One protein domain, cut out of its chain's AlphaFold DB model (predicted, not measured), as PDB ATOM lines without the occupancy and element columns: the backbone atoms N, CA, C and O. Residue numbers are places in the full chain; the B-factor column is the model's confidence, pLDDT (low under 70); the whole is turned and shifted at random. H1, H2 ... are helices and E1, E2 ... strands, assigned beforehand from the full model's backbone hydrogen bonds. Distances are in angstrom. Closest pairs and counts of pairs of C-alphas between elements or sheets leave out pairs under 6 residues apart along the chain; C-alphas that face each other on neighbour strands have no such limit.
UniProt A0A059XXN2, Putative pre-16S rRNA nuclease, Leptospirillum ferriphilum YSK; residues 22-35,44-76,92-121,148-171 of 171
ATOM      1  N   ASP A  22       2.646  43.363  35.784       92.94
ATOM      2  CA  ASP A  22       3.014  42.305  36.726       92.94
ATOM      3  C   ASP A  22       3.336  41.028  35.937       92.94
ATOM      4  O   ASP A  22       2.478  40.469  35.245       92.94
ATOM      5  N   TRP A  23       4.597  40.598  35.971       92.81
ATOM      6  CA  TRP A  23       5.105  39.534  35.107       92.81
ATOM      7  C   TRP A  23       5.235  38.204  35.842       92.81
ATOM      8  O   TRP A  23       6.158  37.995  36.624       92.81
ATOM      9  N   GLY A  24       4.354  37.257  35.518       91.44
ATOM     10  CA  GLY A  24       4.411  35.884  36.011       91.44
ATOM     11  C   GLY A  24       4.670  34.855  34.911       91.44
ATOM     12  O   GLY A  24       4.415  35.091  33.727       91.44
ATOM     13  N   GLU A  25       5.122  33.661  35.303       93.19
ATOM     14  CA  GLU A  25       5.397  32.550  34.375       93.19
ATOM     15  C   GLU A  25       4.151  32.101  33.597       93.19
ATOM     16  O   GLU A  25       4.229  31.823  32.399       93.19
ATOM     17  N   ALA A  26       2.989  32.083  34.260       92.62
ATOM     18  CA  ALA A  26       1.721  31.626  33.689       92.62
ATOM     19  C   ALA A  26       0.822  32.759  33.162       92.62
ATOM     20  O   ALA A  26      -0.081  32.524  32.354       92.62
ATOM     21  N   ARG A  27       0.997  33.988  33.656       93.38
ATOM     22  CA  ARG A  27       0.123  35.130  33.358       93.38
ATOM     23  C   ARG A  27       0.892  36.436  33.481       93.38
ATOM     24  O   ARG A  27       1.771  36.544  34.327       93.38
ATOM     25  N   VAL A  28       0.522  37.415  32.666       94.44
ATOM     26  CA  VAL A  28       0.986  38.800  32.781       94.44
ATOM     27  C   VAL A  28      -0.214  39.674  33.108       94.44
ATOM     28  O   VAL A  28      -1.129  39.778  32.288       94.44
ATOM     29  N   GLY A  29      -0.227  40.269  34.297       94.50
ATOM     30  CA  GLY A  29      -1.209  41.280  34.675       94.50
ATOM     31  C   GLY A  29      -0.866  42.613  34.025       94.50
ATOM     32  O   GLY A  29       0.306  42.986  33.966       94.50
ATOM     33  N   LEU A  30      -1.877  43.323  33.527       96.69
ATOM     34  CA  LEU A  30      -1.714  44.611  32.865       96.69
ATOM     35  C   LEU A  30      -2.628  45.667  33.472       96.69
ATOM     36  O   LEU A  30      -3.820  45.429  33.681       96.69
ATOM     37  N   ALA A  31      -2.083  46.864  33.635       95.69
ATOM     38  CA  ALA A  31      -2.826  48.071  33.965       95.69
ATOM     39  C   ALA A  31      -2.409  49.214  33.045       95.69
ATOM     40  O   ALA A  31      -1.316  49.198  32.488       95.69
ATOM     41  N   MET A  32      -3.274  50.200  32.867       96.81
ATOM     42  CA  MET A  32      -2.996  51.369  32.045       96.81
ATOM     43  C   MET A  32      -3.337  52.623  32.829       96.81
ATOM     44  O   MET A  32      -4.348  52.662  33.529       96.81
ATOM     45  N   SER A  33      -2.498  53.644  32.708       95.56
ATOM     46  CA  SER A  33      -2.826  54.936  33.282       95.56
ATOM     47  C   SER A  33      -3.900  55.622  32.446       95.56
ATOM     48  O   SER A  33      -4.001  55.420  31.232       95.56
ATOM     49  N   ASP A  34      -4.639  56.523  33.069       90.75
ATOM     50  CA  ASP A  34      -5.408  57.510  32.338       90.75
ATOM     51  C   ASP A  34      -4.480  58.524  31.633       90.75
ATOM     52  O   ASP A  34      -3.271  58.596  31.883       90.75
ATOM     53  N   ASN A  35      -5.041  59.330  30.727       87.31
ATOM     54  CA  ASN A  35      -4.262  60.333  29.992       87.31
ATOM     55  C   ASN A  35      -3.749  61.469  30.892       87.31
ATOM     56  O   ASN A  35      -2.828  62.179  30.492       87.31
ATOM     57  N   GLY A  44      -6.234  44.210  31.824       92.69
ATOM     58  CA  GLY A  44      -6.546  42.797  31.654       92.69
ATOM     59  C   GLY A  44      -5.366  41.892  31.980       92.69
ATOM     60  O   GLY A  44      -4.392  42.301  32.605       92.69
ATOM     61  N   VAL A  45      -5.460  40.637  31.544       94.06
ATOM     62  CA  VAL A  45      -4.429  39.621  31.772       94.06
ATOM     63  C   VAL A  45      -4.104  38.927  30.458       94.06
ATOM     64  O   VAL A  45      -5.003  38.493  29.738       94.06
ATOM     65  N   ILE A  46      -2.816  38.786  30.159       94.12
ATOM     66  CA  ILE A  46      -2.335  37.966  29.048       94.12
ATOM     67  C   ILE A  46      -1.914  36.601  29.595       94.12
ATOM     68  O   ILE A  46      -1.198  36.510  30.591       94.12
ATOM     69  N   GLU A  47      -2.317  35.523  28.923       94.38
ATOM     70  CA  GLU A  47      -1.746  34.201  29.183       94.38
ATOM     71  C   GLU A  47      -0.247  34.198  28.877       94.38
ATOM     72  O   GLU A  47       0.171  34.504  27.758       94.38
ATOM     73  N   ASN A  48       0.554  33.784  29.851       94.25
ATOM     74  CA  ASN A  48       1.987  33.601  29.687       94.25
ATOM     75  C   ASN A  48       2.348  32.129  29.854       94.25
ATOM     76  O   ASN A  48       1.621  31.365  30.482       94.25
ATOM     77  N   ARG A  49       3.467  31.721  29.265       93.25
ATOM     78  CA  ARG A  49       4.085  30.407  29.500       93.25
ATOM     79  C   ARG A  49       5.591  30.553  29.338       93.25
ATOM     80  O   ARG A  49       6.172  30.013  28.399       93.25
ATOM     81  N   CYS A  50       6.187  31.401  30.168       92.75
ATOM     82  CA  CYS A  50       7.631  31.609  30.185       92.75
ATOM     83  C   CYS A  50       8.280  30.797  31.313       92.75
ATOM     84  O   CYS A  50       7.585  30.173  32.113       92.75
ATOM     85  N   SER A  51       9.611  30.777  31.342       92.31
ATOM     86  CA  SER A  51      10.380  30.149  32.414       92.31
ATOM     87  C   SER A  51      11.237  31.190  33.112       92.31
ATOM     88  O   SER A  51      11.862  32.028  32.458       92.31
ATOM     89  N   PHE A  52      11.305  31.128  34.435       92.12
ATOM     90  CA  PHE A  52      12.263  31.915  35.214       92.12
ATOM     91  C   PHE A  52      13.640  31.247  35.316       92.12
ATOM     92  O   PHE A  52      14.489  31.690  36.085       92.12
ATOM     93  N   LEU A  53      13.880  30.207  34.514       91.62
ATOM     94  CA  LEU A  53      15.187  29.596  34.324       91.62
ATOM     95  C   LEU A  53      15.772  29.991  32.956       91.62
ATOM     96  O   LEU A  53      15.023  30.142  31.986       91.62
ATOM     97  N   PRO A  54      17.103  30.137  32.848       88.50
ATOM     98  CA  PRO A  54      17.755  30.372  31.568       88.50
ATOM     99  C   PRO A  54      17.541  29.217  30.566       88.50
ATOM    100  O   PRO A  54      17.495  28.056  30.975       88.50
ATOM    101  N   PRO A  55      17.499  29.499  29.249       92.50
ATOM    102  CA  PRO A  55      17.579  30.826  28.636       92.50
ATOM    103  C   PRO A  55      16.247  31.593  28.710       92.50
ATOM    104  O   PRO A  55      15.201  31.077  28.315       92.50
ATOM    105  N   PHE A  56      16.301  32.862  29.129       93.62
ATOM    106  CA  PHE A  56      15.115  33.718  29.236       93.62
ATOM    107  C   PHE A  56      14.573  34.099  27.860       93.62
ATOM    108  O   PHE A  56      15.308  34.567  26.986       93.62
ATOM    109  N   ARG A  57      13.268  33.895  27.653       95.19
ATOM    110  CA  ARG A  57      12.587  34.185  26.386       95.19
ATOM    111  C   ARG A  57      11.159  34.635  26.646       95.19
ATOM    112  O   ARG A  57      10.460  34.054  27.472       95.19
ATOM    113  N   ILE A  58      10.708  35.629  25.884       95.75
ATOM    114  CA  ILE A  58       9.297  36.017  25.858       95.75
ATOM    115  C   ILE A  58       8.564  35.098  24.869       95.75
ATOM    116  O   ILE A  58       8.942  35.064  23.694       95.75
ATOM    117  N   PRO A  59       7.522  34.361  25.297       96.50
ATOM    118  CA  PRO A  59       6.713  33.559  24.385       96.50
ATOM    119  C   PRO A  59       6.074  34.419  23.287       96.50
ATOM    120  O   PRO A  59       5.534  35.489  23.563       96.50
ATOM    121  N   SER A  60       6.058  33.940  22.041       96.44
ATOM    122  CA  SER A  60       5.577  34.727  20.891       96.44
ATOM    123  C   SER A  60       4.136  35.223  21.049       96.44
ATOM    124  O   SER A  60       3.822  36.333  20.626       96.44
ATOM    125  N   LYS A  61       3.260  34.430  21.687       95.25
ATOM    126  CA  LYS A  61       1.858  34.808  21.939       95.25
ATOM    127  C   LYS A  61       1.763  36.001  22.896       95.25
ATOM    128  O   LYS A  61       1.117  36.990  22.559       95.25
ATOM    129  N   SER A  62       2.419  35.930  24.058       95.38
ATOM    130  CA  SER A  62       2.378  37.012  25.050       95.38
ATOM    131  C   SER A  62       3.157  38.240  24.583       95.38
ATOM    132  O   SER A  62       2.666  39.360  24.709       95.38
ATOM    133  N   GLY A  63       4.308  38.041  23.937       97.25
ATOM    134  CA  GLY A  63       5.085  39.124  23.344       97.25
ATOM    135  C   GLY A  63       4.350  39.856  22.216       97.25
ATOM    136  O   GLY A  63       4.332  41.086  22.182       97.25
ATOM    137  N   GLY A  64       3.685  39.120  21.320       97.75
ATOM    138  CA  GLY A  64       2.875  39.707  20.250       97.75
ATOM    139  C   GLY A  64       1.702  40.528  20.789       97.75
ATOM    140  O   GLY A  64       1.477  41.650  20.333       97.75
ATOM    141  N   ALA A  65       1.002  40.009  21.801       97.50
ATOM    142  CA  ALA A  65      -0.073  40.731  22.476       97.50
ATOM    143  C   ALA A  65       0.435  42.015  23.152       97.50
ATOM    144  O   ALA A  65      -0.153  43.078  22.958       97.50
ATOM    145  N   LEU A  66       1.560  41.949  23.871       97.19
ATOM    146  CA  LEU A  66       2.144  43.113  24.536       97.19
ATOM    147  C   LEU A  66       2.555  44.201  23.535       97.19
ATOM    148  O   LEU A  66       2.220  45.372  23.717       97.19
ATOM    149  N   LYS A  67       3.227  43.819  22.442       97.81
ATOM    150  CA  LYS A  67       3.623  44.751  21.375       97.81
ATOM    151  C   LYS A  67       2.408  45.419  20.727       97.81
ATOM    152  O   LYS A  67       2.415  46.632  20.505       97.81
ATOM    153  N   ARG A  68       1.359  44.638  20.450       97.94
ATOM    154  CA  ARG A  68       0.090  45.137  19.910       97.94
ATOM    155  C   ARG A  68      -0.541  46.172  20.839       97.94
ATOM    156  O   ARG A  68      -0.850  47.264  20.376       97.94
ATOM    157  N   ILE A  69      -0.654  45.871  22.135       97.25
ATOM    158  CA  ILE A  69      -1.193  46.799  23.141       97.25
ATOM    159  C   ILE A  69      -0.387  48.097  23.172       97.25
ATOM    160  O   ILE A  69      -0.977  49.173  23.089       97.25
ATOM    161  N   CYS A  70       0.947  48.006  23.223       96.38
ATOM    162  CA  CYS A  70       1.810  49.189  23.250       96.38
ATOM    163  C   CYS A  70       1.579  50.089  22.028       96.38
ATOM    164  O   CYS A  70       1.521  51.311  22.155       96.38
ATOM    165  N   THR A  71       1.381  49.481  20.857       96.00
ATOM    166  CA  THR A  71       1.167  50.197  19.594       96.00
ATOM    167  C   THR A  71      -0.233  50.813  19.523       96.00
ATOM    168  O   THR A  71      -0.374  52.011  19.293       96.00
ATOM    169  N   GLU A  72      -1.281  50.015  19.749       96.44
ATOM    170  CA  GLU A  72      -2.682  50.441  19.606       96.44
ATOM    171  C   GLU A  72      -3.080  51.492  20.647       96.44
ATOM    172  O   GLU A  72      -3.770  52.460  20.323       96.44
ATOM    173  N   LYS A  73      -2.622  51.330  21.894       95.19
ATOM    174  CA  LYS A  73      -2.899  52.266  22.994       95.19
ATOM    175  C   LYS A  73      -1.917  53.439  23.046       95.19
ATOM    176  O   LYS A  73      -2.079  54.309  23.892       95.19
ATOM    177  N   LYS A  74      -0.934  53.486  22.134       94.44
ATOM    178  CA  LYS A  74       0.107  54.527  22.068       94.44
ATOM    179  C   LYS A  74       0.849  54.689  23.401       94.44
ATOM    180  O   LYS A  74       1.069  55.809  23.860       94.44
ATOM    181  N   ILE A  75       1.208  53.564  24.018       94.56
ATOM    182  CA  ILE A  75       1.916  53.535  25.299       94.56
ATOM    183  C   ILE A  75       3.278  54.210  25.140       94.56
ATOM    184  O   ILE A  75       4.050  53.854  24.249       94.56
ATOM    185  N   GLN A  76       3.587  55.167  26.015       90.94
ATOM    186  CA  GLN A  76       4.870  55.878  25.967       90.94
ATOM    187  C   GLN A  76       5.936  55.294  26.891       90.94
ATOM    188  O   GLN A  76       7.122  55.494  26.645       90.94
ATOM    189  N   ASN A  92      15.667  39.363  47.231       78.50
ATOM    190  CA  ASN A  92      15.142  38.278  46.421       78.50
ATOM    191  C   ASN A  92      16.077  38.015  45.232       78.50
ATOM    192  O   ASN A  92      16.105  38.820  44.295       78.50
ATOM    193  N   PRO A  93      16.789  36.873  45.194       78.06
ATOM    194  CA  PRO A  93      17.671  36.530  44.078       78.06
ATOM    195  C   PRO A  93      16.937  36.431  42.735       78.06
ATOM    196  O   PRO A  93      17.544  36.569  41.681       78.06
ATOM    197  N   LYS A  94      15.611  36.220  42.745       80.25
ATOM    198  CA  LYS A  94      14.816  36.179  41.512       80.25
ATOM    199  C   LYS A  94      14.677  37.547  40.850       80.25
ATOM    200  O   LYS A  94      14.305  37.579  39.686       80.25
ATOM    201  N   SER A  95      14.972  38.653  41.538       81.81
ATOM    202  CA  SER A  95      14.883  40.008  40.971       81.81
ATOM    203  C   SER A  95      15.709  40.173  39.688       81.81
ATOM    204  O   SER A  95      15.246  40.814  38.747       81.81
ATOM    205  N   GLU A  96      16.859  39.505  39.575       85.50
ATOM    206  CA  GLU A  96      17.680  39.510  38.354       85.50
ATOM    207  C   GLU A  96      16.931  38.942  37.138       85.50
ATOM    208  O   GLU A  96      17.018  39.486  36.038       85.50
ATOM    209  N   VAL A  97      16.115  37.902  37.336       89.75
ATOM    210  CA  VAL A  97      15.279  37.323  36.271       89.75
ATOM    211  C   VAL A  97      14.288  38.360  35.740       89.75
ATOM    212  O   VAL A  97      14.091  38.481  34.531       89.75
ATOM    213  N   PHE A  98      13.686  39.148  36.634       89.50
ATOM    214  CA  PHE A  98      12.769  40.230  36.271       89.50
ATOM    215  C   PHE A  98      13.490  41.350  35.507       89.50
ATOM    216  O   PHE A  98      12.949  41.855  34.523       89.50
ATOM    217  N   VAL A  99      14.729  41.683  35.885       88.06
ATOM    218  CA  VAL A  99      15.569  42.645  35.151       88.06
ATOM    219  C   VAL A  99      15.836  42.170  33.719       88.06
ATOM    220  O   VAL A  99      15.726  42.963  32.779       88.06
ATOM    221  N   GLU A 100      16.128  40.883  33.514       91.88
ATOM    222  CA  GLU A 100      16.308  40.341  32.162       91.88
ATOM    223  C   GLU A 100      15.012  40.394  31.345       91.88
ATOM    224  O   GLU A 100      15.022  40.828  30.190       91.88
ATOM    225  N   TYR A 101      13.866  40.045  31.938       94.62
ATOM    226  CA  TYR A 101      12.577  40.185  31.256       94.62
ATOM    227  C   TYR A 101      12.253  41.638  30.903       94.62
ATOM    228  O   TYR A 101      11.792  41.895  29.791       94.62
ATOM    229  N   ALA A 102      12.562  42.599  31.772       91.69
ATOM    230  CA  ALA A 102      12.401  44.016  31.470       91.69
ATOM    231  C   ALA A 102      13.255  44.456  30.264       91.69
ATOM    232  O   ALA A 102      12.766  45.183  29.395       91.69
ATOM    233  N   ARG A 103      14.498  43.966  30.140       91.50
ATOM    234  CA  ARG A 103      15.354  44.217  28.960       91.50
ATOM    235  C   ARG A 103      14.786  43.604  27.682       91.50
ATOM    236  O   ARG A 103      14.803  44.249  26.628       91.50
ATOM    237  N   LEU A 104      14.266  42.379  27.768       94.38
ATOM    238  CA  LEU A 104      13.611  41.713  26.642       94.38
ATOM    239  C   LEU A 104      12.348  42.471  26.211       94.38
ATOM    240  O   LEU A 104      12.145  42.683  25.018       94.38
ATOM    241  N   ILE A 105      11.535  42.932  27.166       94.94
ATOM    242  CA  ILE A 105      10.328  43.723  26.904       94.94
ATOM    243  C   ILE A 105      10.696  45.047  26.244       94.94
ATOM    244  O   ILE A 105      10.117  45.377  25.214       94.94
ATOM    245  N   ARG A 106      11.699  45.761  26.769       91.69
ATOM    246  CA  ARG A 106      12.210  47.000  26.166       91.69
ATOM    247  C   ARG A 106      12.617  46.786  24.709       91.69
ATOM    248  O   ARG A 106      12.233  47.562  23.841       91.69
ATOM    249  N   SER A 107      13.368  45.719  24.438       92.12
ATOM    250  CA  SER A 107      13.799  45.370  23.077       92.12
ATOM    251  C   SER A 107      12.620  45.010  22.164       92.12
ATOM    252  O   SER A 107      12.613  45.356  20.987       92.12
ATOM    253  N   LEU A 108      11.611  44.321  22.702       95.62
ATOM    254  CA  LEU A 108      10.433  43.866  21.965       95.62
ATOM    255  C   LEU A 108       9.479  45.011  21.589       95.62
ATOM    256  O   LEU A 108       8.923  45.009  20.486       95.62
ATOM    257  N   THR A 109       9.239  45.939  22.515       92.38
ATOM    258  CA  THR A 109       8.234  47.005  22.370       92.38
ATOM    259  C   THR A 109       8.832  48.312  21.863       92.38
ATOM    260  O   THR A 109       8.118  49.099  21.249       92.38
ATOM    261  N   GLY A 110      10.123  48.553  22.110       86.69
ATOM    262  CA  GLY A 110      10.774  49.845  21.880       86.69
ATOM    263  C   GLY A 110      10.412  50.911  22.921       86.69
ATOM    264  O   GLY A 110      10.955  52.014  22.871       86.69
ATOM    265  N   CYS A 111       9.529  50.602  23.874       86.62
ATOM    266  CA  CYS A 111       9.154  51.517  24.946       86.62
ATOM    267  C   CYS A 111      10.236  51.531  26.042       86.62
ATOM    268  O   CYS A 111      10.785  50.476  26.376       86.62
ATOM    269  N   PRO A 112      10.517  52.689  26.662       87.62
ATOM    270  CA  PRO A 112      11.225  52.753  27.936       87.62
ATOM    271  C   PRO A 112      10.547  51.867  28.990       87.62
ATOM    272  O   PRO A 112       9.317  51.826  29.065       87.62
ATOM    273  N   VAL A 113      11.351  51.174  29.800       89.56
ATOM    274  CA  VAL A 113      10.873  50.311  30.889       89.56
ATOM    275  C   VAL A 113      11.480  50.795  32.202       89.56
ATOM    276  O   VAL A 113      12.703  50.858  32.326       89.56
ATOM    277  N   PHE A 114      10.622  51.122  33.162       89.56
ATOM    278  CA  PHE A 114      10.962  51.516  34.523       89.56
ATOM    279  C   PHE A 114      10.741  50.328  35.448       89.56
ATOM    280  O   PHE A 114       9.665  49.734  35.439       89.56
ATOM    281  N   LEU A 115      11.755  49.972  36.230       87.69
ATOM    282  CA  LEU A 115      11.625  48.938  37.251       87.69
ATOM    283  C   LEU A 115      11.023  49.567  38.505       87.69
ATOM    284  O   LEU A 115      11.495  50.617  38.941       87.69
ATOM    285  N   TRP A 116      10.002  48.933  39.071       87.38
ATOM    286  CA  TRP A 116       9.290  49.454  40.231       87.38
ATOM    287  C   TRP A 116       9.093  48.375  41.292       87.38
ATOM    288  O   TRP A 116       8.759  47.238  40.961       87.38
ATOM    289  N   ASP A 117       9.326  48.727  42.556       77.00
ATOM    290  CA  ASP A 117       9.145  47.824  43.692       77.00
ATOM    291  C   ASP A 117       7.778  48.043  44.348       77.00
ATOM    292  O   ASP A 117       7.396  49.171  44.649       77.00
ATOM    293  N   GLU A 118       7.074  46.957  44.661       58.34
ATOM    294  CA  GLU A 118       5.873  46.992  45.507       58.34
ATOM    295  C   GLU A 118       6.224  47.218  47.000       58.34
ATOM    296  O   GLU A 118       5.355  47.544  47.814       58.34
ATOM    297  N   GLY A 119       7.498  47.022  47.378       53.97
ATOM    298  CA  GLY A 119       7.980  46.934  48.762       53.97
ATOM    299  C   GLY A 119       8.319  48.240  49.495       53.97
ATOM    300  O   GLY A 119       8.453  48.217  50.722       53.97
ATOM    301  N   LEU A 120       8.441  49.382  48.815       39.16
ATOM    302  CA  LEU A 120       8.940  50.632  49.408       39.16
ATOM    303  C   LEU A 120       8.101  51.815  48.903       39.16
ATOM    304  O   LEU A 120       8.366  52.394  47.865       39.16
ATOM    305  N   THR A 121       7.034  52.190  49.615       33.09
ATOM    306  CA  THR A 121       7.062  53.460  50.372       33.09
ATOM    307  C   THR A 121       8.493  53.968  50.565       33.09
ATOM    308  O   THR A 121       9.253  53.365  51.324       33.09
ATOM    309  N   ASP A 148      -4.919  37.645  41.753       52.25
ATOM    310  CA  ASP A 148      -4.830  39.082  42.009       52.25
ATOM    311  C   ASP A 148      -4.497  39.829  40.700       52.25
ATOM    312  O   ASP A 148      -3.358  40.135  40.372       52.25
ATOM    313  N   HIS A 149      -5.518  40.073  39.879       57.69
ATOM    314  CA  HIS A 149      -5.426  40.866  38.647       57.69
ATOM    315  C   HIS A 149      -5.238  42.368  38.932       57.69
ATOM    316  O   HIS A 149      -5.130  43.163  37.999       57.69
ATOM    317  N   TYR A 150      -5.182  42.749  40.211       77.81
ATOM    318  CA  TYR A 150      -4.971  44.115  40.672       77.81
ATOM    319  C   TYR A 150      -3.500  44.467  40.901       77.81
ATOM    320  O   TYR A 150      -3.200  45.656  40.989       77.81
ATOM    321  N   SER A 151      -2.574  43.501  40.948       86.56
ATOM    322  CA  SER A 151      -1.156  43.787  41.226       86.56
ATOM    323  C   SER A 151      -0.559  44.787  40.236       86.56
ATOM    324  O   SER A 151       0.010  45.795  40.646       86.56
ATOM    325  N   ALA A 152      -0.803  44.610  38.932       90.88
ATOM    326  CA  ALA A 152      -0.343  45.554  37.909       90.88
ATOM    327  C   ALA A 152      -0.896  46.978  38.112       90.88
ATOM    328  O   ALA A 152      -0.195  47.957  37.852       90.88
ATOM    329  N   THR A 153      -2.134  47.098  38.606       91.88
ATOM    330  CA  THR A 153      -2.755  48.389  38.932       91.88
ATOM    331  C   THR A 153      -2.085  49.033  40.136       91.88
ATOM    332  O   THR A 153      -1.817  50.228  40.110       91.88
ATOM    333  N   LEU A 154      -1.778  48.255  41.175       90.38
ATOM    334  CA  LEU A 154      -1.088  48.753  42.367       90.38
ATOM    335  C   LEU A 154       0.349  49.189  42.051       90.38
ATOM    336  O   LEU A 154       0.777  50.255  42.500       90.38
ATOM    337  N   ILE A 155       1.066  48.412  41.232       89.94
ATOM    338  CA  ILE A 155       2.397  48.759  40.713       89.94
ATOM    339  C   ILE A 155       2.343  50.106  39.991       89.94
ATOM    340  O   ILE A 155       3.103  51.015  40.314       89.94
ATOM    341  N   LEU A 156       1.431  50.262  39.029       92.75
ATOM    342  CA  LEU A 156       1.371  51.490  38.241       92.75
ATOM    343  C   LEU A 156       0.883  52.682  39.065       92.75
ATOM    344  O   LEU A 156       1.449  53.763  38.938       92.75
ATOM    345  N   GLN A 157      -0.125  52.499  39.920       91.56
ATOM    346  CA  GLN A 157      -0.630  53.583  40.761       91.56
ATOM    347  C   GLN A 157       0.465  54.120  41.682       91.56
ATOM    348  O   GLN A 157       0.687  55.323  41.719       91.56
ATOM    349  N   SER A 158       1.199  53.239  42.366       89.44
ATOM    350  CA  SER A 158       2.274  53.669  43.267       89.44
ATOM    351  C   SER A 158       3.409  54.396  42.538       89.44
ATOM    352  O   SER A 158       3.932  55.377  43.061       89.44
ATOM    353  N   PHE A 159       3.740  53.990  41.308       89.38
ATOM    354  CA  PHE A 159       4.688  54.725  40.465       89.38
ATOM    355  C   PHE A 159       4.185  56.129  40.093       89.38
ATOM    356  O   PHE A 159       4.945  57.099  40.139       89.38
ATOM    357  N   LEU A 160       2.908  56.249  39.709       89.69
ATOM    358  CA  LEU A 160       2.296  57.536  39.366       89.69
ATOM    359  C   LEU A 160       2.264  58.472  40.576       89.69
ATOM    360  O   LEU A 160       2.628  59.641  40.446       89.69
ATOM    361  N   ASP A 161       1.891  57.951  41.745       87.44
ATOM    362  CA  ASP A 161       1.850  58.704  42.997       87.44
ATOM    363  C   ASP A 161       3.241  59.248  43.359       87.44
ATOM    364  O   ASP A 161       3.371  60.431  43.674       87.44
ATOM    365  N   GLU A 162       4.303  58.441  43.228       84.81
ATOM    366  CA  GLU A 162       5.679  58.906  43.460       84.81
ATOM    367  C   GLU A 162       6.082  60.014  42.479       84.81
ATOM    368  O   GLU A 162       6.687  61.018  42.864       84.81
ATOM    369  N   CYS A 163       5.711  59.875  41.203       82.06
ATOM    370  CA  CYS A 163       5.980  60.898  40.195       82.06
ATOM    371  C   CYS A 163       5.250  62.219  40.486       82.06
ATOM    372  O   CYS A 163       5.763  63.285  40.137       82.06
ATOM    373  N   ILE A 164       4.057  62.159  41.088       79.62
ATOM    374  CA  ILE A 164       3.268  63.333  41.481       79.62
ATOM    375  C   ILE A 164       3.867  63.989  42.728       79.62
ATOM    376  O   ILE A 164       4.098  65.196  42.707       79.62
ATOM    377  N   ASN A 165       4.177  63.215  43.770       73.75
ATOM    378  CA  ASN A 165       4.761  63.740  45.009       73.75
ATOM    379  C   ASN A 165       6.125  64.393  44.743       73.75
ATOM    380  O   ASN A 165       6.359  65.539  45.118       73.75
ATOM    381  N   GLY A 166       6.981  63.737  43.951       64.50
ATOM    382  CA  GLY A 166       8.259  64.311  43.523       64.50
ATOM    383  C   GLY A 166       8.136  65.548  42.619       64.50
ATOM    384  O   GLY A 166       9.155  66.165  42.296       64.50
ATOM    385  N   ARG A 167       6.918  65.899  42.177       56.62
ATOM    386  CA  ARG A 167       6.582  67.131  41.448       56.62
ATOM    387  C   ARG A 167       6.277  68.280  42.406       56.62
ATOM    388  O   ARG A 167       6.681  69.401  42.117       56.62
ATOM    389  N   GLU A 168       5.578  67.999  43.504       55.06
ATOM    390  CA  GLU A 168       5.240  68.982  44.541       55.06
ATOM    391  C   GLU A 168       6.488  69.418  45.319       55.06
ATOM    392  O   GLU A 168       6.660  70.606  45.560       55.06
ATOM    393  N   ASP A 169       7.425  68.503  45.573       48.44
ATOM    394  CA  ASP A 169       8.682  68.799  46.282       48.44
ATOM    395  C   ASP A 169       9.684  69.666  45.483       48.44
ATOM    396  O   ASP A 169      10.742  70.036  45.996       48.44
ATOM    397  N   ARG A 170       9.405  69.961  44.204       43.25
ATOM    398  CA  ARG A 170      10.299  70.718  43.299       43.25
ATOM    399  C   ARG A 170       9.811  72.134  42.971       43.25
ATOM    400  O   ARG A 170      10.428  72.780  42.119       43.25
ATOM    401  N   ILE A 171       8.722  72.590  43.589       40.06
ATOM    402  CA  ILE A 171       8.123  73.925  43.405       40.06
ATOM    403  C   ILE A 171       8.363  74.752  44.665       40.06
ATOM    404  O   ILE A 171       8.744  75.932  44.508       40.06
TER     405      ILE A 171
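Overview. This is residues 22 to 35, 44 to 76, 92 to 121 and 148 to 171 of the 171 residues of the protein "Putative pre-16S rRNA nuclease" of Leptospirillum ferriphilum YSK (UniProt A0A059XXN2). A short two-stranded ribbon, E1 with E2, and the other elements form a ring: H3 packs beside E1, E3 stands between H3 and H2, and one end of H2 meets H1, which packs on E2. The free end, residues 163 to 171, sticks out as an arm. The printed part has 101 residues, with three named helices and three named strands in the order E1, E2, H1, H2, E3, H3 along the chain; the two-stranded sheet is antiparallel and the class is mixed, helices and strands. It is compact, with a radius of gyration of the C-alphas of 14.4 A and spans of 46 by 35 by 26 A.

Along the chain. E1, residues 27 to 33, spans 20.0 A from C-alpha 27 at (0.123, 35.130, 33.358). E2 is residues 44 to 47, 10.2 A. H1 is residues 60 to 72, 17.8 A; H2 is residues 95 to 109, 21.0 A; E3 is residues 113 to 116, 9.5 A. H3, residues 151 to 168, spans 26.2 A and ends with C-alpha 168 at (5.240, 68.982, 44.541).

Arrangement. E1 and E2 are antiparallel at 153 degrees, with N 28 and O 46 within hydrogen-bond range at 2.8 A. The closest C-alphas of E1 and H3 are those of Ala 31 and Thr 153, 5.0 A; of E2 and H1, Ile 46 and Ser 62, 6.3 A. H1 touches residues 105 to 109 of H2 at a steep tilt of 59 degrees, the same way, closest at the C-alphas of Lys 67 and Thr 109, 5.2 A. E3 pairs with no named strand; its closest C-alphas to H2 are Val 113 and Arg 106, 5.9 A, and to H3, Trp 116 and Ile 155, 6.9 A. H1 and H3 are apart. Every O i to N i+4 pair is within hydrogen-bond range in H1 and H2, and 13 of 14 in H3.

Size, cuts and confidence. Without residues 163 to 171 the body spans 35 by 34 by 24 A. Three cuts leave C-alpha gaps of 17.8 A from 35 to 44, 28.9 A from 76 to 92 and 20.4 A from 121 to 148. The link from E2 to H1 is long. Residues 118 to 121, 148 to 149 and 166 to 171 have pLDDT under 70.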